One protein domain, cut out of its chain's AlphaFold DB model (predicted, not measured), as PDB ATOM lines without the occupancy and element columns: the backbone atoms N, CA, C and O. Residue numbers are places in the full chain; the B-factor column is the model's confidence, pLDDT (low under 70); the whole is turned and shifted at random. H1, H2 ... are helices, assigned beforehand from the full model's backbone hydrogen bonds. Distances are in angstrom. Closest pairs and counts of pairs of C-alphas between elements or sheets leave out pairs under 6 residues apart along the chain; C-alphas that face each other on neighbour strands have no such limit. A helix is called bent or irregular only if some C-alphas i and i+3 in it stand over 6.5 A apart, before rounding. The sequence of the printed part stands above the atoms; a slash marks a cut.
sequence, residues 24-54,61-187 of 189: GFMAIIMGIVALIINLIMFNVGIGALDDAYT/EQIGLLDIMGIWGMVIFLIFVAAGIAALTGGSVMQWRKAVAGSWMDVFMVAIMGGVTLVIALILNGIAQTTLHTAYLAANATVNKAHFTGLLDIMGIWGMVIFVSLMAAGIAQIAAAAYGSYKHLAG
ATOM      1  N   GLY A  24     135.640 166.372 134.661       66.56
ATOM      2  CA  GLY A  24     134.861 166.017 133.466       66.56
ATOM      3  C   GLY A  24     133.681 166.964 133.229       66.56
ATOM      4  O   GLY A  24     133.382 167.313 132.093       66.56
ATOM      5  N   PHE A  25     133.043 167.431 134.306       69.69
ATOM      6  CA  PHE A  25     131.993 168.443 134.224       69.69
ATOM      7  C   PHE A  25     132.511 169.807 133.777       69.69
ATOM      8  O   PHE A  25     131.952 170.402 132.864       69.69
ATOM      9  N   MET A  26     133.589 170.289 134.393       73.00
ATOM     10  CA  MET A  26     134.205 171.562 134.040       73.00
ATOM     11  C   MET A  26     134.682 171.536 132.590       73.00
ATOM     12  O   MET A  26     134.502 172.523 131.898       73.00
ATOM     13  N   ALA A  27     135.181 170.406 132.078       75.19
ATOM     14  CA  ALA A  27     135.499 170.262 130.656       75.19
ATOM     15  C   ALA A  27     134.263 170.426 129.749       75.19
ATOM     16  O   ALA A  27     134.338 171.122 128.739       75.19
ATOM     17  N   ILE A  28     133.117 169.843 130.126       75.50
ATOM     18  CA  ILE A  28     131.852 170.001 129.390       75.50
ATOM     19  C   ILE A  28     131.370 171.456 129.448       75.50
ATOM     20  O   ILE A  28     131.065 172.026 128.404       75.50
ATOM     21  N   ILE A  29     131.353 172.082 130.633       79.88
ATOM     22  CA  ILE A  29     130.958 173.491 130.786       79.88
ATOM     23  C   ILE A  29     131.881 174.402 129.981       79.88
ATOM     24  O   ILE A  29     131.397 175.251 129.244       79.88
ATOM     25  N   MET A  30     133.198 174.230 130.092       78.12
ATOM     26  CA  MET A  30     134.164 175.047 129.358       78.12
ATOM     27  C   MET A  30     134.008 174.869 127.846       78.12
ATOM     28  O   MET A  30     134.095 175.851 127.115       78.12
ATOM     29  N   GLY A  31     133.702 173.653 127.380       75.06
ATOM     30  CA  GLY A  31     133.340 173.397 125.986       75.06
ATOM     31  C   GLY A  31     132.080 174.159 125.566       75.06
ATOM     32  O   GLY A  31     132.100 174.863 124.563       75.06
ATOM     33  N   ILE A  32     131.009 174.093 126.363       73.50
ATOM     34  CA  ILE A  32     129.752 174.828 126.133       73.50
ATOM     35  C   ILE A  32     129.993 176.341 126.085       73.50
ATOM     36  O   ILE A  32     129.543 177.007 125.156       73.50
ATOM     37  N   VAL A  33     130.709 176.888 127.067       79.06
ATOM     38  CA  VAL A  33     131.005 178.322 127.162       79.06
ATOM     39  C   VAL A  33     131.842 178.779 125.970       79.06
ATOM     40  O   VAL A  33     131.518 179.798 125.368       79.06
ATOM     41  N   ALA A  34     132.859 178.010 125.572       74.81
ATOM     42  CA  ALA A  34     133.645 178.308 124.377       74.81
ATOM     43  C   ALA A  34     132.766 178.343 123.114       74.81
ATOM     44  O   ALA A  34     132.883 179.264 122.311       74.81
ATOM     45  N   LEU A  35     131.838 177.391 122.963       71.75
ATOM     46  CA  LEU A  35     130.909 177.343 121.827       71.75
ATOM     47  C   LEU A  35     129.934 178.532 121.823       71.75
ATOM     48  O   LEU A  35     129.690 179.107 120.766       71.75
ATOM     49  N   ILE A  36     129.427 178.945 122.990       73.81
ATOM     50  CA  ILE A  36     128.579 180.141 123.134       73.81
ATOM     51  C   ILE A  36     129.331 181.397 122.718       73.81
ATOM     52  O   ILE A  36     128.832 182.182 121.912       73.81
ATOM     53  N   ILE A  37     130.531 181.587 123.268       75.44
ATOM     54  CA  ILE A  37     131.349 182.764 122.986       75.44
ATOM     55  C   ILE A  37     131.663 182.825 121.490       75.44
ATOM     56  O   ILE A  37     131.517 183.892 120.902       75.44
ATOM     57  N   ASN A  38     131.976 181.696 120.844       72.62
ATOM     58  CA  ASN A  38     132.181 181.661 119.393       72.62
ATOM     59  C   ASN A  38     130.957 182.119 118.606       72.62
ATOM     60  O   ASN A  38     131.106 182.895 117.670       72.62
ATOM     61  N   LEU A  39     129.756 181.655 118.964       70.38
ATOM     62  CA  LEU A  39     128.528 182.049 118.268       70.38
ATOM     63  C   LEU A  39     128.251 183.552 118.420       70.38
ATOM     64  O   LEU A  39     127.879 184.208 117.448       70.38
ATOM     65  N   ILE A  40     128.491 184.112 119.610       71.88
ATOM     66  CA  ILE A  40     128.355 185.555 119.862       71.88
ATOM     67  C   ILE A  40     129.397 186.340 119.057       71.88
ATOM     68  O   ILE A  40     129.038 187.285 118.357       71.88
ATOM     69  N   MET A  41     130.674 185.949 119.127       67.06
ATOM     70  CA  MET A  41     131.752 186.629 118.404       67.06
ATOM     71  C   MET A  41     131.569 186.541 116.889       67.06
ATOM     72  O   MET A  41     131.878 187.501 116.193       67.06
ATOM     73  N   PHE A  42     131.022 185.438 116.379       66.88
ATOM     74  CA  PHE A  42     130.715 185.284 114.961       66.88
ATOM     75  C   PHE A  42     129.580 186.217 114.516       66.88
ATOM     76  O   PHE A  42     129.709 186.891 113.499       66.88
ATOM     77  N   ASN A  43     128.506 186.332 115.305       68.25
ATOM     78  CA  ASN A  43     127.418 187.271 115.016       68.25
ATOM     79  C   ASN A  43     127.893 188.733 115.019       68.25
ATOM     80  O   ASN A  43     127.573 189.500 114.114       68.25
ATOM     81  N   VAL A  44     128.697 189.111 116.020       70.00
ATOM     82  CA  VAL A  44     129.319 190.444 116.085       70.00
ATOM     83  C   VAL A  44     130.271 190.657 114.904       70.00
ATOM     84  O   VAL A  44     130.279 191.731 114.309       70.00
ATOM     85  N   GLY A  45     131.034 189.628 114.530       66.38
ATOM     86  CA  GLY A  45     131.937 189.651 113.382       66.38
ATOM     87  C   GLY A  45     131.219 189.894 112.054       66.38
ATOM     88  O   GLY A  45     131.709 190.683 111.252       66.38
ATOM     89  N   ILE A  46     130.043 189.289 111.838       66.06
ATOM     90  CA  ILE A  46     129.208 189.563 110.655       66.06
ATOM     91  C   ILE A  46     128.751 191.022 110.636       66.06
ATOM     92  O   ILE A  46     128.869 191.665 109.598       66.06
ATOM     93  N   GLY A  47     128.272 191.554 111.767       64.94
ATOM     94  CA  GLY A  47     127.846 192.956 111.848       64.94
ATOM     95  C   GLY A  47     128.979 193.930 111.510       64.94
ATOM     96  O   GLY A  47     128.803 194.830 110.699       64.94
ATOM     97  N   ALA A  48     130.176 193.686 112.049       65.25
ATOM     98  CA  ALA A  48     131.352 194.503 111.748       65.25
ATOM     99  C   ALA A  48     131.822 194.372 110.284       65.25
ATOM    100  O   ALA A  48     132.300 195.348 109.706       65.25
ATOM    101  N   LEU A  49     131.693 193.185 109.675       66.75
ATOM    102  CA  LEU A  49     131.979 192.980 108.252       66.75
ATOM    103  C   LEU A  49     130.991 193.751 107.370       66.75
ATOM    104  O   LEU A  49     131.417 194.350 106.389       66.75
ATOM    105  N   ASP A  50     129.703 193.775 107.711       67.19
ATOM    106  CA  ASP A  50     128.669 194.498 106.953       67.19
ATOM    107  C   ASP A  50     128.883 196.017 106.974       67.19
ATOM    108  O   ASP A  50     128.895 196.663 105.919       67.19
ATOM    109  N   ASP A  51     129.188 196.570 108.150       67.56
ATOM    110  CA  ASP A  51     129.565 197.978 108.300       67.56
ATOM    111  C   ASP A  51     130.814 198.311 107.467       67.56
ATOM    112  O   ASP A  51     130.868 199.325 106.763       67.56
ATOM    113  N   ALA A  52     131.819 197.432 107.497       63.97
ATOM    114  CA  ALA A  52     133.068 197.642 106.782       63.97
ATOM    115  C   ALA A  52     132.919 197.506 105.257       63.97
ATOM    116  O   ALA A  52     133.498 198.305 104.523       63.97
ATOM    117  N   TYR A  53     132.110 196.565 104.764       64.56
ATOM    118  CA  TYR A  53     131.789 196.451 103.339       64.56
ATOM    119  C   TYR A  53     130.969 197.639 102.831       64.56
ATOM    120  O   TYR A  53     131.177 198.095 101.705       64.56
ATOM    121  N   THR A  54     130.070 198.170 103.659       67.06
ATOM    122  CA  THR A  54     129.309 199.383 103.337       67.06
ATOM    123  C   THR A  54     130.229 200.605 103.253       67.06
ATOM    124  O   THR A  54     130.092 201.418 102.339       67.06
ATOM    125  N   GLU A  61     140.170 198.477  96.414       55.81
ATOM    126  CA  GLU A  61     141.318 197.802  97.045       55.81
ATOM    127  C   GLU A  61     141.059 197.384  98.505       55.81
ATOM    128  O   GLU A  61     141.671 196.435  98.994       55.81
ATOM    129  N   GLN A  62     140.121 198.035  99.204       56.59
ATOM    130  CA  GLN A  62     139.773 197.678 100.587       56.59
ATOM    131  C   GLN A  62     138.881 196.431 100.668       56.59
ATOM    132  O   GLN A  62     138.906 195.730 101.678       56.59
ATOM    133  N   ILE A  63     138.162 196.108  99.589       60.53
ATOM    134  CA  ILE A  63     137.290 194.926  99.495       60.53
ATOM    135  C   ILE A  63     138.117 193.635  99.606       60.53
ATOM    136  O   ILE A  63     137.777 192.753 100.390       60.53
ATOM    137  N   GLY A  64     139.259 193.545  98.913       58.78
ATOM    138  CA  GLY A  64     140.109 192.346  98.960       58.78
ATOM    139  C   GLY A  64     140.758 192.099 100.329       58.78
ATOM    140  O   GLY A  64     140.968 190.955 100.731       58.78
ATOM    141  N   LEU A  65     141.046 193.166 101.081       61.00
ATOM    142  CA  LEU A  65     141.591 193.066 102.437       61.00
ATOM    143  C   LEU A  65     140.502 192.636 103.440       61.00
ATOM    144  O   LEU A  65     140.779 191.852 104.350       61.00
ATOM    145  N   LEU A  66     139.256 193.069 103.219       64.44
ATOM    146  CA  LEU A  66     138.075 192.639 103.975       64.44
ATOM    147  C   LEU A  66     137.727 191.163 103.757       64.44
ATOM    148  O   LEU A  66     137.441 190.464 104.732       64.44
ATOM    149  N   ASP A  67     137.836 190.659 102.527       65.50
ATOM    150  CA  ASP A  67     137.650 189.233 102.225       65.50
ATOM    151  C   ASP A  67     138.653 188.361 103.002       65.50
ATOM    152  O   ASP A  67     138.282 187.365 103.628       65.50
ATOM    153  N   ILE A  68     139.927 188.769 103.043       67.94
ATOM    154  CA  ILE A  68     140.975 188.056 103.790       67.94
ATOM    155  C   ILE A  68     140.679 188.071 105.297       67.94
ATOM    156  O   ILE A  68     140.807 187.037 105.957       67.94
ATOM    157  N   MET A  69     140.247 189.208 105.852       65.56
ATOM    158  CA  MET A  69     139.858 189.303 107.265       65.56
ATOM    159  C   MET A  69     138.651 188.413 107.595       65.56
ATOM    160  O   MET A  69     138.659 187.740 108.628       65.56
ATOM    161  N   GLY A  70     137.656 188.344 106.704       66.81
ATOM    162  CA  GLY A  70     136.510 187.444 106.832       66.81
ATOM    163  C   GLY A  70     136.922 185.969 106.855       66.81
ATOM    164  O   GLY A  70     136.508 185.226 107.747       66.81
ATOM    165  N   ILE A  71     137.810 185.554 105.942       73.00
ATOM    166  CA  ILE A  71     138.340 184.182 105.883       73.00
ATOM    167  C   ILE A  71     139.097 183.827 107.169       73.00
ATOM    168  O   ILE A  71     138.859 182.766 107.749       73.00
ATOM    169  N   TRP A  72     139.977 184.702 107.663       71.88
ATOM    170  CA  TRP A  72     140.692 184.453 108.921       71.88
ATOM    171  C   TRP A  72     139.751 184.382 110.127       71.88
ATOM    172  O   TRP A  72     139.936 183.521 110.989       71.88
ATOM    173  N   GLY A  73     138.707 185.215 110.160       69.94
ATOM    174  CA  GLY A  73     137.639 185.125 111.158       69.94
ATOM    175  C   GLY A  73     136.947 183.759 111.148       69.94
ATOM    176  O   GLY A  73     136.742 183.160 112.207       69.94
ATOM    177  N   MET A  74     136.673 183.209 109.960       71.19
ATOM    178  CA  MET A  74     136.121 181.859 109.818       71.19
ATOM    179  C   MET A  74     137.090 180.772 110.280       71.19
ATOM    180  O   MET A  74     136.687 179.858 110.994       71.19
ATOM    181  N   VAL A  75     138.371 180.864 109.923       74.94
ATOM    182  CA  VAL A  75     139.384 179.885 110.351       74.94
ATOM    183  C   VAL A  75     139.487 179.839 111.876       74.94
ATOM    184  O   VAL A  75     139.484 178.755 112.461       74.94
ATOM    185  N   ILE A  76     139.521 181.001 112.533       76.00
ATOM    186  CA  ILE A  76     139.554 181.090 113.996       76.00
ATOM    187  C   ILE A  76     138.294 180.456 114.593       76.00
ATOM    188  O   ILE A  76     138.400 179.605 115.478       76.00
ATOM    189  N   PHE A  77     137.113 180.794 114.068       74.94
ATOM    190  CA  PHE A  77     135.844 180.209 114.504       74.94
ATOM    191  C   PHE A  77     135.861 178.672 114.446       74.94
ATOM    192  O   PHE A  77     135.526 178.011 115.430       74.94
ATOM    193  N   LEU A  78     136.331 178.091 113.339       77.62
ATOM    194  CA  LEU A  78     136.422 176.638 113.163       77.62
ATOM    195  C   LEU A  78     137.333 175.969 114.198       77.62
ATOM    196  O   LEU A  78     136.984 174.918 114.741       77.62
ATOM    197  N   ILE A  79     138.480 176.579 114.504       81.69
ATOM    198  CA  ILE A  79     139.431 176.053 115.493       81.69
ATOM    199  C   ILE A  79     138.794 176.015 116.883       81.69
ATOM    200  O   ILE A  79     138.882 175.001 117.580       81.69
ATOM    201  N   PHE A  80     138.120 177.091 117.291       79.12
ATOM    202  CA  PHE A  80     137.486 177.134 118.603       79.12
ATOM    203  C   PHE A  80     136.264 176.210 118.698       79.12
ATOM    204  O   PHE A  80     136.037 175.616 119.756       79.12
ATOM    205  N   VAL A  81     135.502 176.032 117.614       80.25
ATOM    206  CA  VAL A  81     134.418 175.039 117.570       80.25
ATOM    207  C   VAL A  81     134.980 173.624 117.729       80.25
ATOM    208  O   VAL A  81     134.491 172.861 118.564       80.25
ATOM    209  N   ALA A  82     136.055 173.289 117.012       78.94
ATOM    210  CA  ALA A  82     136.725 171.996 117.142       78.94
ATOM    211  C   ALA A  82     137.266 171.761 118.566       78.94
ATOM    212  O   ALA A  82     137.074 170.680 119.128       78.94
ATOM    213  N   ALA A  83     137.876 172.778 119.185       80.19
ATOM    214  CA  ALA A  83     138.344 172.713 120.570       80.19
ATOM    215  C   ALA A  83     137.188 172.482 121.563       80.19
ATOM    216  O   ALA A  83     137.306 171.652 122.469       80.19
ATOM    217  N   GLY A  84     136.052 173.159 121.363       79.44
ATOM    218  CA  GLY A  84     134.843 172.962 122.163       79.44
ATOM    219  C   GLY A  84     134.297 171.535 122.062       79.44
ATOM    220  O   GLY A  84     134.025 170.902 123.083       79.44
ATOM    221  N   ILE A  85     134.215 170.982 120.847       82.69
ATOM    222  CA  ILE A  85     133.771 169.595 120.610       82.69
ATOM    223  C   ILE A  85     134.746 168.582 121.227       82.69
ATOM    224  O   ILE A  85     134.313 167.597 121.833       82.69
ATOM    225  N   ALA A  86     136.056 168.818 121.138       82.56
ATOM    226  CA  ALA A  86     137.057 167.957 121.767       82.56
ATOM    227  C   ALA A  86     136.909 167.933 123.299       82.56
ATOM    228  O   ALA A  86     136.924 166.857 123.903       82.56
ATOM    229  N   ALA A  87     136.690 169.095 123.925       81.00
ATOM    230  CA  ALA A  87     136.454 169.200 125.366       81.00
ATOM    231  C   ALA A  87     135.163 168.479 125.798       81.00
ATOM    232  O   ALA A  87     135.179 167.706 126.761       81.00
ATOM    233  N   LEU A  88     134.069 168.654 125.044       82.25
ATOM    234  CA  LEU A  88     132.798 167.950 125.257       82.25
ATOM    235  C   LEU A  88     132.957 166.430 125.166       82.25
ATOM    236  O   LEU A  88     132.459 165.691 126.021       82.25
ATOM    237  N   THR A  89     133.674 165.962 124.146       82.88
ATOM    238  CA  THR A  89     133.918 164.535 123.912       82.88
ATOM    239  C   THR A  89     134.752 163.948 125.050       82.88
ATOM    240  O   THR A  89     134.366 162.943 125.649       82.88
ATOM    241  N   GLY A  90     135.858 164.605 125.414       80.38
ATOM    242  CA  GLY A  90     136.726 164.177 126.514       80.38
ATOM    243  C   GLY A  90     135.991 164.118 127.854       80.38
ATOM    244  O   GLY A  90     136.095 163.121 128.573       80.38
ATOM    245  N   GLY A  91     135.183 165.137 128.163       80.06
ATOM    246  CA  GLY A  91     134.347 165.150 129.361       80.06
ATOM    247  C   GLY A  91     133.297 164.033 129.367       80.06
ATOM    248  O   GLY A  91     133.150 163.337 130.374       80.06
ATOM    249  N   SER A  92     132.639 163.776 128.232       81.06
ATOM    250  CA  SER A  92     131.627 162.715 128.105       81.06
ATOM    251  C   SER A  92     132.211 161.316 128.330       81.06
ATOM    252  O   SER A  92     131.612 160.502 129.032       81.06
ATOM    253  N   VAL A  93     133.418 161.041 127.821       84.12
ATOM    254  CA  VAL A  93     134.112 159.758 128.041       84.12
ATOM    255  C   VAL A  93     134.441 159.543 129.522       84.12
ATOM    256  O   VAL A  93     134.298 158.428 130.036       84.12
ATOM    257  N   MET A  94     134.860 160.594 130.235       82.25
ATOM    258  CA  MET A  94     135.126 160.497 131.674       82.25
ATOM    259  C   MET A  94     133.849 160.209 132.469       82.25
ATOM    260  O   MET A  94     133.872 159.345 133.350       82.25
ATOM    261  N   GLN A  95     132.736 160.874 132.137       81.56
ATOM    262  CA  GLN A  95     131.439 160.611 132.773       81.56
ATOM    263  C   GLN A  95     130.943 159.193 132.477       81.56
ATOM    264  O   GLN A  95     130.473 158.511 133.387       81.56
ATOM    265  N   TRP A  96     131.139 158.698 131.249       82.69
ATOM    266  CA  TRP A  96     130.798 157.321 130.891       82.69
ATOM    267  C   TRP A  96     131.538 156.309 131.763       82.69
ATOM    268  O   TRP A  96     130.926 155.456 132.406       82.69
ATOM    269  N   ARG A  97     132.869 156.425 131.843       83.19
ATOM    270  CA  ARG A  97     133.694 155.538 132.678       83.19
ATOM    271  C   ARG A  97     133.254 155.553 134.139       83.19
ATOM    272  O   ARG A  97     133.221 154.498 134.769       83.19
ATOM    273  N   LYS A  98     132.894 156.726 134.661       76.81
ATOM    274  CA  LYS A  98     132.416 156.866 136.037       76.81
ATOM    275  C   LYS A  98     131.046 156.243 136.260       76.81
ATOM    276  O   LYS A  98     130.895 155.532 137.239       76.81
ATOM    277  N   ALA A  99     130.081 156.427 135.363       81.88
ATOM    278  CA  ALA A  99     128.780 155.778 135.513       81.88
ATOM    279  C   ALA A  99     128.894 154.243 135.491       81.88
ATOM    280  O   ALA A  99     128.170 153.553 136.199       81.88
ATOM    281  N   VAL A 100     129.828 153.690 134.708       82.88
ATOM    282  CA  VAL A 100     129.990 152.231 134.581       82.88
ATOM    283  C   VAL A 100     130.729 151.579 135.758       82.88
ATOM    284  O   VAL A 100     130.472 150.409 136.044       82.88
ATOM    285  N   ALA A 101     131.668 152.286 136.391       81.81
ATOM    286  CA  ALA A 101     132.549 151.737 137.431       81.81
ATOM    287  C   ALA A 101     132.384 152.390 138.817       81.81
ATOM    288  O   ALA A 101     133.024 151.964 139.774       81.81
ATOM    289  N   GLY A 102     131.603 153.464 138.907       76.69
ATOM    290  CA  GLY A 102     131.387 154.243 140.121       76.69
ATOM    291  C   GLY A 102     130.252 153.703 140.984       76.69
ATOM    292  O   GLY A 102     129.733 152.617 140.757       76.69
ATOM    293  N   SER A 103     129.878 154.490 141.985       84.44
ATOM    294  CA  SER A 103     128.785 154.209 142.916       84.44
ATOM    295  C   SER A 103     127.414 154.614 142.358       84.44
ATOM    296  O   SER A 103     127.319 155.375 141.395       84.44
ATOM    297  N   TRP A 104     126.332 154.207 143.032       81.75
ATOM    298  CA  TRP A 104     124.963 154.655 142.728       81.75
ATOM    299  C   TRP A 104     124.834 156.186 142.663       81.75
ATOM    300  O   TRP A 104     124.094 156.718 141.837       81.75
ATOM    301  N   MET A 105     125.588 156.904 143.503       81.81
ATOM    302  CA  MET A 105     125.619 158.367 143.491       81.81
ATOM    303  C   MET A 105     126.257 158.914 142.206       81.81
ATOM    304  O   MET A 105     125.774 159.898 141.654       81.81
ATOM    305  N   ASP A 106     127.312 158.270 141.698       81.06
ATOM    306  CA  ASP A 106     127.965 158.673 140.447       81.06
ATOM    307  C   ASP A 106     127.029 158.470 139.251       81.06
ATOM    308  O   ASP A 106     126.905 159.348 138.401       81.06
ATOM    309  N   VAL A 107     126.312 157.344 139.223       82.44
ATOM    310  CA  VAL A 107     125.305 157.025 138.203       82.44
ATOM    311  C   VAL A 107     124.192 158.078 138.169       82.44
ATOM    312  O   VAL A 107     123.868 158.605 137.104       82.44
ATOM    313  N   PHE A 108     123.638 158.420 139.335       83.88
ATOM    314  CA  PHE A 108     122.589 159.433 139.462       83.88
ATOM    315  C   PHE A 108     123.066 160.820 139.015       83.88
ATOM    316  O   PHE A 108     122.381 161.507 138.257       83.88
ATOM    317  N   MET A 109     124.271 161.214 139.431       82.06
ATOM    318  CA  MET A 109     124.850 162.491 139.028       82.06
ATOM    319  C   MET A 109     125.067 162.549 137.516       82.06
ATOM    320  O   MET A 109     124.695 163.539 136.901       82.06
ATOM    321  N   VAL A 110     125.586 161.493 136.883       85.12
ATOM    322  CA  VAL A 110     125.751 161.459 135.418       85.12
ATOM    323  C   VAL A 110     124.405 161.590 134.688       85.12
ATOM    324  O   VAL A 110     124.343 162.275 133.667       85.12
ATOM    325  N   ALA A 111     123.315 161.029 135.221       84.75
ATOM    326  CA  ALA A 111     121.977 161.188 134.640       84.75
ATOM    327  C   ALA A 111     121.491 162.648 134.664       84.75
ATOM    328  O   ALA A 111     121.053 163.168 133.636       84.75
ATOM    329  N   ILE A 112     121.611 163.326 135.815       85.31
ATOM    330  CA  ILE A 112     121.260 164.752 135.947       85.31
ATOM    331  C   ILE A 112     122.072 165.588 134.959       85.31
ATOM    332  O   ILE A 112     121.542 166.473 134.292       85.31
ATOM    333  N   MET A 113     123.358 165.281 134.834       82.25
ATOM    334  CA  MET A 113     124.298 166.036 134.008       82.25
ATOM    335  C   MET A 113     124.025 165.842 132.519       82.25
ATOM    336  O   MET A 113     124.078 166.809 131.756       82.25
ATOM    337  N   GLY A 114     123.621 164.633 132.121       84.06
ATOM    338  CA  GLY A 114     123.091 164.373 130.787       84.06
ATOM    339  C   GLY A 114     121.850 165.217 130.505       84.06
ATOM    340  O   GLY A 114     121.790 165.881 129.473       84.06
ATOM    341  N   GLY A 115     120.914 165.286 131.457       83.06
ATOM    342  CA  GLY A 115     119.727 166.142 131.366       83.06
ATOM    343  C   GLY A 115     120.062 167.631 131.214       83.06
ATOM    344  O   GLY A 115     119.558 168.283 130.304       83.06
ATOM    345  N   VAL A 116     120.967 168.163 132.042       85.25
ATOM    346  CA  VAL A 116     121.435 169.558 131.944       85.25
ATOM    347  C   VAL A 116     122.108 169.821 130.594       85.25
ATOM    348  O   VAL A 116     121.822 170.831 129.955       85.25
ATOM    349  N   THR A 117     122.949 168.897 130.120       83.25
ATOM    350  CA  THR A 117     123.607 169.003 128.807       83.25
ATOM    351  C   THR A 117     122.575 169.085 127.675       83.25
ATOM    352  O   THR A 117     122.727 169.912 126.778       83.25
ATOM    353  N   LEU A 118     121.495 168.295 127.737       85.00
ATOM    354  CA  LEU A 118     120.401 168.349 126.758       85.00
ATOM    355  C   LEU A 118     119.613 169.662 126.819       85.00
ATOM    356  O   LEU A 118     119.320 170.242 125.777       85.00
ATOM    357  N   VAL A 119     119.293 170.157 128.017       86.19
ATOM    358  CA  VAL A 119     118.610 171.454 128.175       86.19
ATOM    359  C   VAL A 119     119.454 172.574 127.569       86.19
ATOM    360  O   VAL A 119     118.939 173.398 126.816       86.19
ATOM    361  N   ILE A 120     120.762 172.569 127.830       80.62
ATOM    362  CA  ILE A 120     121.680 173.541 127.242       80.62
ATOM    363  C   ILE A 120     121.738 173.388 125.717       80.62
ATOM    364  O   ILE A 120     121.703 174.397 125.019       80.62
ATOM    365  N   ALA A 121     121.763 172.163 125.182       80.25
ATOM    366  CA  ALA A 121     121.724 171.930 123.737       80.25
ATOM    367  C   ALA A 121     120.485 172.569 123.085       80.25
ATOM    368  O   ALA A 121     120.600 173.223 122.050       80.25
ATOM    369  N   LEU A 122     119.312 172.428 123.709       81.81
ATOM    370  CA  LEU A 122     118.060 173.019 123.227       81.81
ATOM    371  C   LEU A 122     118.077 174.551 123.293       81.81
ATOM    372  O   LEU A 122     117.679 175.205 122.329       81.81
ATOM    373  N   ILE A 123     118.578 175.124 124.392       81.94
ATOM    374  CA  ILE A 123     118.737 176.579 124.536       81.94
ATOM    375  C   ILE A 123     119.682 177.115 123.455       81.94
ATOM    376  O   ILE A 123     119.364 178.102 122.795       81.94
ATOM    377  N   LEU A 124     120.817 176.448 123.234       76.19
ATOM    378  CA  LEU A 124     121.794 176.868 122.233       76.19
ATOM    379  C   LEU A 124     121.273 176.753 120.812       76.19
ATOM    380  O   LEU A 124     121.557 177.633 120.007       76.19
ATOM    381  N   ASN A 125     120.473 175.732 120.514       81.62
ATOM    382  CA  ASN A 125     119.788 175.654 119.233       81.62
ATOM    383  C   ASN A 125     118.822 176.835 119.042       81.62
ATOM    384  O   ASN A 125     118.836 177.464 117.990       81.62
ATOM    385  N   GLY A 126     118.042 177.187 120.069       76.19
ATOM    386  CA  GLY A 126     117.153 178.353 120.025       76.19
ATOM    387  C   GLY A 126     117.903 179.670 119.799       76.19
ATOM    388  O   GLY A 126     117.504 180.476 118.957       76.19
ATOM    389  N   ILE A 127     119.026 179.870 120.498       74.88
ATOM    390  CA  ILE A 127     119.895 181.040 120.307       74.88
ATOM    391  C   ILE A 127     120.468 181.046 118.888       74.88
ATOM    392  O   ILE A 127     120.294 182.032 118.184       74.88
ATOM    393  N   ALA A 128     121.083 179.948 118.438       70.06
ATOM    394  CA  ALA A 128     121.686 179.856 117.110       70.06
ATOM    395  C   ALA A 128     120.667 180.131 115.994       70.06
ATOM    396  O   ALA A 128     120.965 180.890 115.075       70.06
ATOM    397  N   GLN A 129     119.450 179.586 116.095       71.56
ATOM    398  CA  GLN A 129     118.370 179.849 115.140       71.56
ATOM    399  C   GLN A 129     117.925 181.315 115.151       71.56
ATOM    400  O   GLN A 129     117.730 181.901 114.090       71.56
ATOM    401  N   THR A 130     117.811 181.925 116.333       75.06
ATOM    402  CA  THR A 130     117.463 183.348 116.462       75.06
ATOM    403  C   THR A 130     118.547 184.229 115.844       75.06
ATOM    404  O   THR A 130     118.249 185.124 115.061       75.06
ATOM    405  N   THR A 131     119.815 183.939 116.138       69.00
ATOM    406  CA  THR A 131     120.962 184.666 115.593       69.00
ATOM    407  C   THR A 131     121.055 184.518 114.076       69.00
ATOM    408  O   THR A 131     121.219 185.519 113.387       69.00
ATOM    409  N   LEU A 132     120.878 183.304 113.541       69.00
ATOM    410  CA  LEU A 132     120.821 183.058 112.097       69.00
ATOM    411  C   LEU A 132     119.683 183.832 111.438       69.00
ATOM    412  O   LEU A 132     119.877 184.421 110.381       69.00
ATOM    413  N   HIS A 133     118.507 183.868 112.068       72.12
ATOM    414  CA  HIS A 133     117.368 184.620 111.557       72.12
ATOM    415  C   HIS A 133     117.657 186.127 111.507       72.12
ATOM    416  O   HIS A 133     117.421 186.763 110.480       72.12
ATOM    417  N   THR A 134     118.217 186.697 112.576       70.44
ATOM    418  CA  THR A 134     118.593 188.116 112.615       70.44
ATOM    419  C   THR A 134     119.683 188.446 111.596       70.44
ATOM    420  O   THR A 134     119.550 189.423 110.861       70.44
ATOM    421  N   ALA A 135     120.724 187.619 111.502       65.25
ATOM    422  CA  ALA A 135     121.809 187.812 110.547       65.25
ATOM    423  C   ALA A 135     121.320 187.670 109.093       65.25
ATOM    424  O   ALA A 135     121.726 188.442 108.228       65.25
ATOM    425  N   TYR A 136     120.380 186.756 108.830       67.75
ATOM    426  CA  TYR A 136     119.728 186.628 107.526       67.75
ATOM    427  C   TYR A 136     118.911 187.869 107.160       67.75
ATOM    428  O   TYR A 136     119.010 188.345 106.031       67.75
ATOM    429  N   LEU A 137     118.122 188.419 108.090       69.75
ATOM    430  CA  LEU A 137     117.362 189.649 107.849       69.75
ATOM    431  C   LEU A 137     118.282 190.839 107.542       69.75
ATOM    432  O   LEU A 137     117.990 191.592 106.613       69.75
ATOM    433  N   ALA A 138     119.398 190.972 108.265       66.38
ATOM    434  CA  ALA A 138     120.398 192.009 108.019       66.38
ATOM    435  C   ALA A 138     121.062 191.845 106.640       66.38
ATOM    436  O   ALA A 138     121.031 192.766 105.828       66.38
ATOM    437  N   ALA A 139     121.549 190.643 106.316       61.41
ATOM    438  CA  ALA A 139     122.158 190.357 105.016       61.41
ATOM    439  C   ALA A 139     121.183 190.557 103.843       61.41
ATOM    440  O   ALA A 139     121.585 190.954 102.753       61.41
ATOM    441  N   ASN A 140     119.883 190.308 104.041       64.56
ATOM    442  CA  ASN A 140     118.879 190.553 103.006       64.56
ATOM    443  C   ASN A 140     118.564 192.039 102.789       64.56
ATOM    444  O   ASN A 140     117.974 192.378 101.758       64.56
ATOM    445  N   ALA A 141     118.923 192.909 103.730       61.50
ATOM    446  CA  ALA A 141     118.767 194.350 103.601       61.50
ATOM    447  C   ALA A 141     119.976 195.019 102.918       61.50
ATOM    448  O   ALA A 141     119.851 196.157 102.469       61.50
ATOM    449  N   THR A 142     121.117 194.331 102.795       62.28
ATOM    450  CA  THR A 142     122.359 194.913 102.265       62.28
ATOM    451  C   THR A 142     122.578 194.610 100.782       62.28
ATOM    452  O   THR A 142     121.995 193.691 100.204       62.28
ATOM    453  N   VAL A 143     123.400 195.429 100.115       56.88
ATOM    454  CA  VAL A 143     123.673 195.332  98.664       56.88
ATOM    455  C   VAL A 143     124.627 194.163  98.345       56.88
ATOM    456  O   VAL A 143     124.626 193.641  97.234       56.88
ATOM    457  N   ASN A 144     125.370 193.669  99.345       58.69
ATOM    458  CA  ASN A 144     126.403 192.630  99.225       58.69
ATOM    459  C   ASN A 144     125.899 191.201  99.516       58.69
ATOM    460  O   ASN A 144     126.657 190.346  99.981       58.69
ATOM    461  N   LYS A 145     124.619 190.921  99.223       57.12
ATOM    462  CA  LYS A 145     123.921 189.654  99.542       57.12
ATOM    463  C   LYS A 145     124.721 188.390  99.260       57.12
ATOM    464  O   LYS A 145     124.699 187.482 100.085       57.12
ATOM    465  N   ALA A 146     125.406 188.330  98.116       60.84
ATOM    466  CA  ALA A 146     126.121 187.139  97.660       60.84
ATOM    467  C   ALA A 146     127.305 186.751  98.567       60.84
ATOM    468  O   ALA A 146     127.555 185.565  98.766       60.84
ATOM    469  N   HIS A 147     128.000 187.727  99.162       59.66
ATOM    470  CA  HIS A 147     129.133 187.465 100.061       59.66
ATOM    471  C   HIS A 147     128.651 187.009 101.444       59.66
ATOM    472  O   HIS A 147     129.233 186.109 102.045       59.66
ATOM    473  N   PHE A 148     127.538 187.568 101.924       61.94
ATOM    474  CA  PHE A 148     126.972 187.202 103.221       61.94
ATOM    475  C   PHE A 148     126.207 185.877 103.207       61.94
ATOM    476  O   PHE A 148     126.193 185.190 104.226       61.94
ATOM    477  N   THR A 149     125.622 185.465 102.075       66.00
ATOM    478  CA  THR A 149     124.885 184.185 102.002       66.00
ATOM    479  C   THR A 149     125.792 182.994 102.305       66.00
ATOM    480  O   THR A 149     125.433 182.157 103.127       66.00
ATOM    481  N   GLY A 150     127.004 182.967 101.740       64.94
ATOM    482  CA  GLY A 150     127.972 181.903 102.023       64.94
ATOM    483  C   GLY A 150     128.407 181.854 103.494       64.94
ATOM    484  O   GLY A 150     128.553 180.771 104.060       64.94
ATOM    485  N   LEU A 151     128.559 183.014 104.147       67.62
ATOM    486  CA  LEU A 151     128.910 183.081 105.573       67.62
ATOM    487  C   LEU A 151     127.764 182.579 106.471       67.62
ATOM    488  O   LEU A 151     128.010 181.890 107.464       67.62
ATOM    489  N   LEU A 152     126.517 182.891 106.102       67.81
ATOM    490  CA  LEU A 152     125.312 182.458 106.814       67.81
ATOM    491  C   LEU A 152     125.059 180.953 106.679       67.81
ATOM    492  O   LEU A 152     124.737 180.306 107.676       67.81
ATOM    493  N   ASP A 153     125.259 180.380 105.490       71.38
ATOM    494  CA  ASP A 153     125.120 178.936 105.265       71.38
ATOM    495  C   ASP A 153     126.115 178.145 106.124       71.38
ATOM    496  O   ASP A 153     125.754 177.164 106.781       71.38
ATOM    497  N   ILE A 154     127.362 178.619 106.197       70.81
ATOM    498  CA  ILE A 154     128.399 178.025 107.045       70.81
ATOM    499  C   ILE A 154     127.984 178.097 108.521       70.81
ATOM    500  O   ILE A 154     128.068 177.094 109.232       70.81
ATOM    501  N   MET A 155     127.471 179.235 108.989       67.75
ATOM    502  CA  MET A 155     126.977 179.376 110.362       67.75
ATOM    503  C   MET A 155     125.806 178.435 110.662       67.75
ATOM    504  O   MET A 155     125.755 177.852 111.747       67.75
ATOM    505  N   GLY A 156     124.895 178.246 109.706       69.00
ATOM    506  CA  GLY A 156     123.786 177.301 109.816       69.00
ATOM    507  C   GLY A 156     124.276 175.869 110.003       69.00
ATOM    508  O   GLY A 156     123.879 175.191 110.955       69.00
ATOM    509  N   ILE A 157     125.204 175.435 109.147       79.00
ATOM    510  CA  ILE A 157     125.815 174.104 109.213       79.00
ATOM    511  C   ILE A 157     126.531 173.908 110.554       79.00
ATOM    512  O   ILE A 157     126.310 172.908 111.234       79.00
ATOM    513  N   TRP A 158     127.352 174.865 110.986       73.25
ATOM    514  CA  TRP A 158     128.091 174.734 112.245       73.25
ATOM    515  C   TRP A 158     127.203 174.844 113.483       73.25
ATOM    516  O   TRP A 158     127.446 174.134 114.459       73.25
ATOM    517  N   GLY A 159     126.131 175.636 113.437       71.94
ATOM    518  CA  GLY A 159     125.084 175.631 114.457       71.94
ATOM    519  C   GLY A 159     124.452 174.244 114.613       71.94
ATOM    520  O   GLY A 159     124.318 173.752 115.737       71.94
ATOM    521  N   MET A 160     124.164 173.559 113.498       78.12
ATOM    522  CA  MET A 160     123.688 172.171 113.521       78.12
ATOM    523  C   MET A 160     124.745 171.203 114.069       78.12
ATOM    524  O   MET A 160     124.411 170.347 114.887       78.12
ATOM    525  N   VAL A 161     126.017 171.342 113.684       82.38
ATOM    526  CA  VAL A 161     127.111 170.495 114.198       82.38
ATOM    527  C   VAL A 161     127.256 170.634 115.716       82.38
ATOM    528  O   VAL A 161     127.372 169.626 116.419       82.38
ATOM    529  N   ILE A 162     127.210 171.861 116.240       79.38
ATOM    530  CA  ILE A 162     127.263 172.136 117.682       79.38
ATOM    531  C   ILE A 162     126.068 171.494 118.389       79.38
ATOM    532  O   ILE A 162     126.247 170.789 119.385       79.38
ATOM    533  N   PHE A 163     124.862 171.685 117.850       80.56
ATOM    534  CA  PHE A 163     123.643 171.107 118.406       80.56
ATOM    535  C   PHE A 163     123.702 169.577 118.458       80.56
ATOM    536  O   PHE A 163     123.491 168.988 119.519       80.56
ATOM    537  N   VAL A 164     124.050 168.927 117.345       84.25
ATOM    538  CA  VAL A 164     124.159 167.464 117.261       84.25
ATOM    539  C   VAL A 164     125.226 166.939 118.221       84.25
ATOM    540  O   VAL A 164     124.999 165.934 118.891       84.25
ATOM    541  N   SER A 165     126.357 167.637 118.356       81.94
ATOM    542  CA  SER A 165     127.435 167.247 119.275       81.94
ATOM    543  C   SER A 165     126.996 167.307 120.741       81.94
ATOM    544  O   SER A 165     127.263 166.382 121.510       81.94
ATOM    545  N   LEU A 166     126.282 168.364 121.137       82.44
ATOM    546  CA  LEU A 166     125.751 168.511 122.495       82.44
ATOM    547  C   LEU A 166     124.629 167.509 122.788       82.44
ATOM    548  O   LEU A 166     124.602 166.913 123.865       82.44
ATOM    549  N   MET A 167     123.744 167.269 121.817       84.50
ATOM    550  CA  MET A 167     122.713 166.234 121.905       84.50
ATOM    551  C   MET A 167     123.336 164.848 122.078       84.50
ATOM    552  O   MET A 167     122.943 164.105 122.977       84.50
ATOM    553  N   ALA A 168     124.352 164.513 121.278       83.75
ATOM    554  CA  ALA A 168     125.078 163.252 121.388       83.75
ATOM    555  C   ALA A 168     125.760 163.104 122.757       83.75
ATOM    556  O   ALA A 168     125.660 162.046 123.377       83.75
ATOM    557  N   ALA A 169     126.391 164.167 123.270       83.12
ATOM    558  CA  ALA A 169     127.003 164.175 124.597       83.12
ATOM    559  C   ALA A 169     125.971 163.961 125.720       83.12
ATOM    560  O   ALA A 169     126.212 163.177 126.639       83.12
ATOM    561  N   GLY A 170     124.814 164.624 125.644       82.25
ATOM    562  CA  GLY A 170     123.728 164.464 126.612       82.25
ATOM    563  C   GLY A 170     123.128 163.055 126.594       82.25
ATOM    564  O   GLY A 170     123.010 162.420 127.644       82.25
ATOM    565  N   ILE A 171     122.833 162.519 125.405       86.69
ATOM    566  CA  ILE A 171     122.324 161.147 125.233       86.69
ATOM    567  C   ILE A 171     123.344 160.122 125.739       86.69
ATOM    568  O   ILE A 171     122.970 159.190 126.449       86.69
ATOM    569  N   ALA A 172     124.633 160.298 125.431       85.12
ATOM    570  CA  ALA A 172     125.688 159.404 125.895       85.12
ATOM    571  C   ALA A 172     125.769 159.355 127.427       85.12
ATOM    572  O   ALA A 172     125.909 158.278 127.998       85.12
ATOM    573  N   GLN A 173     125.624 160.490 128.115       84.38
ATOM    574  CA  GLN A 173     125.599 160.527 129.581       84.38
ATOM    575  C   GLN A 173     124.376 159.794 130.152       84.38
ATOM    576  O   GLN A 173     124.517 158.981 131.066       84.38
ATOM    577  N   ILE A 174     123.187 160.001 129.579       86.44
ATOM    578  CA  ILE A 174     121.967 159.293 130.005       86.44
ATOM    579  C   ILE A 174     122.107 157.783 129.784       86.44
ATOM    580  O   ILE A 174     121.791 156.993 130.674       86.44
ATOM    581  N   ALA A 175     122.632 157.368 128.630       87.31
ATOM    582  CA  ALA A 175     122.887 155.964 128.330       87.31
ATOM    583  C   ALA A 175     123.926 155.349 129.286       87.31
ATOM    584  O   ALA A 175     123.741 154.223 129.754       87.31
ATOM    585  N   ALA A 176     124.974 156.098 129.642       84.62
ATOM    586  CA  ALA A 176     125.959 155.665 130.627       84.62
ATOM    587  C   ALA A 176     125.316 155.416 131.995       84.62
ATOM    588  O   ALA A 176     125.575 154.391 132.627       84.62
ATOM    589  N   ALA A 177     124.457 156.336 132.439       86.19
ATOM    590  CA  ALA A 177     123.743 156.216 133.701       86.19
ATOM    591  C   ALA A 177     122.747 155.046 133.693       86.19
ATOM    592  O   ALA A 177     122.675 154.290 134.662       86.19
ATOM    593  N   ALA A 178     122.022 154.832 132.593       86.38
ATOM    594  CA  ALA A 178     121.140 153.678 132.443       86.38
ATOM    595  C   ALA A 178     121.920 152.354 132.556       86.38
ATOM    596  O   ALA A 178     121.527 151.453 133.301       86.38
ATOM    597  N   TYR A 179     123.073 152.254 131.886       87.00
ATOM    598  CA  TYR A 179     123.930 151.070 131.958       87.00
ATOM    599  C   TYR A 179     124.552 150.866 133.350       87.00
ATOM    600  O   TYR A 179     124.567 149.747 133.870       87.00
ATOM    601  N   GLY A 180     125.024 151.942 133.984       85.44
ATOM    602  CA  GLY A 180     125.531 151.922 135.358       85.44
ATOM    603  C   GLY A 180     124.478 151.468 136.372       85.44
ATOM    604  O   GLY A 180     124.768 150.634 137.235       85.44
ATOM    605  N   SER A 181     123.235 151.936 136.207       85.88
ATOM    606  CA  SER A 181     122.084 151.530 137.027       85.88
ATOM    607  C   SER A 181     121.793 150.038 136.869       85.88
ATOM    608  O   SER A 181     121.649 149.325 137.858       85.88
ATOM    609  N   TYR A 182     121.770 149.536 135.628       88.69
ATOM    610  CA  TYR A 182     121.572 148.111 135.352       88.69
ATOM    611  C   TYR A 182     122.630 147.239 136.041       88.69
ATOM    612  O   TYR A 182     122.288 146.242 136.674       88.69
ATOM    613  N   LYS A 183     123.911 147.617 135.966       85.75
ATOM    614  CA  LYS A 183     124.993 146.875 136.630       85.75
ATOM    615  C   LYS A 183     124.814 146.791 138.144       85.75
ATOM    616  O   LYS A 183     125.034 145.718 138.709       85.75
ATOM    617  N   HIS A 184     124.399 147.890 138.774       82.06
ATOM    618  CA  HIS A 184     124.117 147.912 140.207       82.06
ATOM    619  C   HIS A 184     122.939 147.004 140.566       82.06
ATOM    620  O   HIS A 184     123.040 146.216 141.504       82.06
ATOM    621  N   LEU A 185     121.846 147.072 139.802       83.31
ATOM    622  CA  LEU A 185     120.657 146.244 140.022       83.31
ATOM    623  C   LEU A 185     120.924 144.750 139.786       83.31
ATOM    624  O   LEU A 185     120.350 143.908 140.467       83.31
ATOM    625  N   ALA A 186     121.816 144.414 138.853       85.44
ATOM    626  CA  ALA A 186     122.191 143.037 138.544       85.44
ATOM    627  C   ALA A 186     123.263 142.452 139.488       85.44
ATOM    628  O   ALA A 186     123.676 141.312 139.286       85.44
ATOM    629  N   GLY A 187     123.758 143.221 140.468       72.56
ATOM    630  CA  GLY A 187     124.814 142.784 141.389       72.56
ATOM    631  C   GLY A 187     126.166 142.507 140.718       72.56
ATOM    632  O   GLY A 187     126.980 141.775 141.270       72.56
TER     633      GLY A 187
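Overview. This is residues 24 to 54 and 61 to 187 of the 189 residues of an uncharacterized protein of Chloroflexi bacterium RBG_13_51_52 (UniProt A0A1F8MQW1). Four long helices run side by side as an up-and-down bundle, a slender rod in which H1 pairs closely with H2 and H3 with H4, the two pairs lying next to each other. H2 and H3 sit diagonally across the bundle and meet near the tight link between them, while H1 and H4 make the other diagonal. The printed part has 158 residues with four named helices, in the order H1, H2, H3, H4, and no named strand; the class is all helix. The whole is loose, with a radius of gyration of the C-alphas of 19.5 A, and spans 72 by 24 by 17 A.

Arrangement. H2, residues 61 to 101, and H4, residues 145 to 185, touch and run the same way at a shallow tilt of 6 degrees; their closest C-alphas, those of Val 100 and Gly 180, are 4.5 A apart. H1, residues 24 to 54, touches H2 with 43 pairs of C-alphas within 8 A, the closest those of Gly 31 and Gly 84 at 4.1 A, opposite ways at a shallow tilt of 14 degrees. H3, residues 104 to 141, and H4 form a helical hairpin and touch with 56 such pairs, the closest C-alphas being those of Gly 114 and Gly 170 at 4.2 A, at a shallow tilt of 11 degrees. H2 and H3 are also a helical hairpin, at a shallow tilt of 16 degrees, but H2 touches H3 with residues 95 to 100 alone; the closest C-alphas, those of Ala 99 and Val 107, are 4.6 A apart. H1 touches H3 with residues 36 to 50 alone, the same way at a shallow tilt of 3 degrees, closest at the C-alphas of Asn 43 and Thr 131, 7.0 A apart. H1 and H4 are close but not clearly touching, with the C-alphas of Leu 35 and Ile 162 the closest at 7.6 A. Every O i to N i+4 pair is within hydrogen-bond range in H1 and H3, against 36 of 37 in H2 and 35 of 37 in H4.

Along the chain. H2 is 61.9 A from first to last C-alpha, beginning at C-alpha 61 (141.318, 197.802, 97.045). H4 measures 59.4 A and ends at C-alpha 185 (120.657, 146.244, 140.022); it is neither bent nor irregular, but only just: C-alphas 147 and 150 are 6.0 A apart. H3 measures 56.1 A. H1 measures 45.3 A and begins at C-alpha 24 (134.861, 166.017, 133.466).

Size, cuts and confidence. The two C-alphas farthest apart, those of Glu 61 and Gly 187, are 72.6 A apart. Residues 55 to 60, between H1 and H2, are not printed, and C-alphas 54 and 61 are 13.6 A apart across the cut. The links from H2 to H3 and from H3 to H4 are tight. The mean pLDDT of the printed part is 75.2, and 48 residues are under 70, among them 45 to 54, 61 to 70 and 135 to 152.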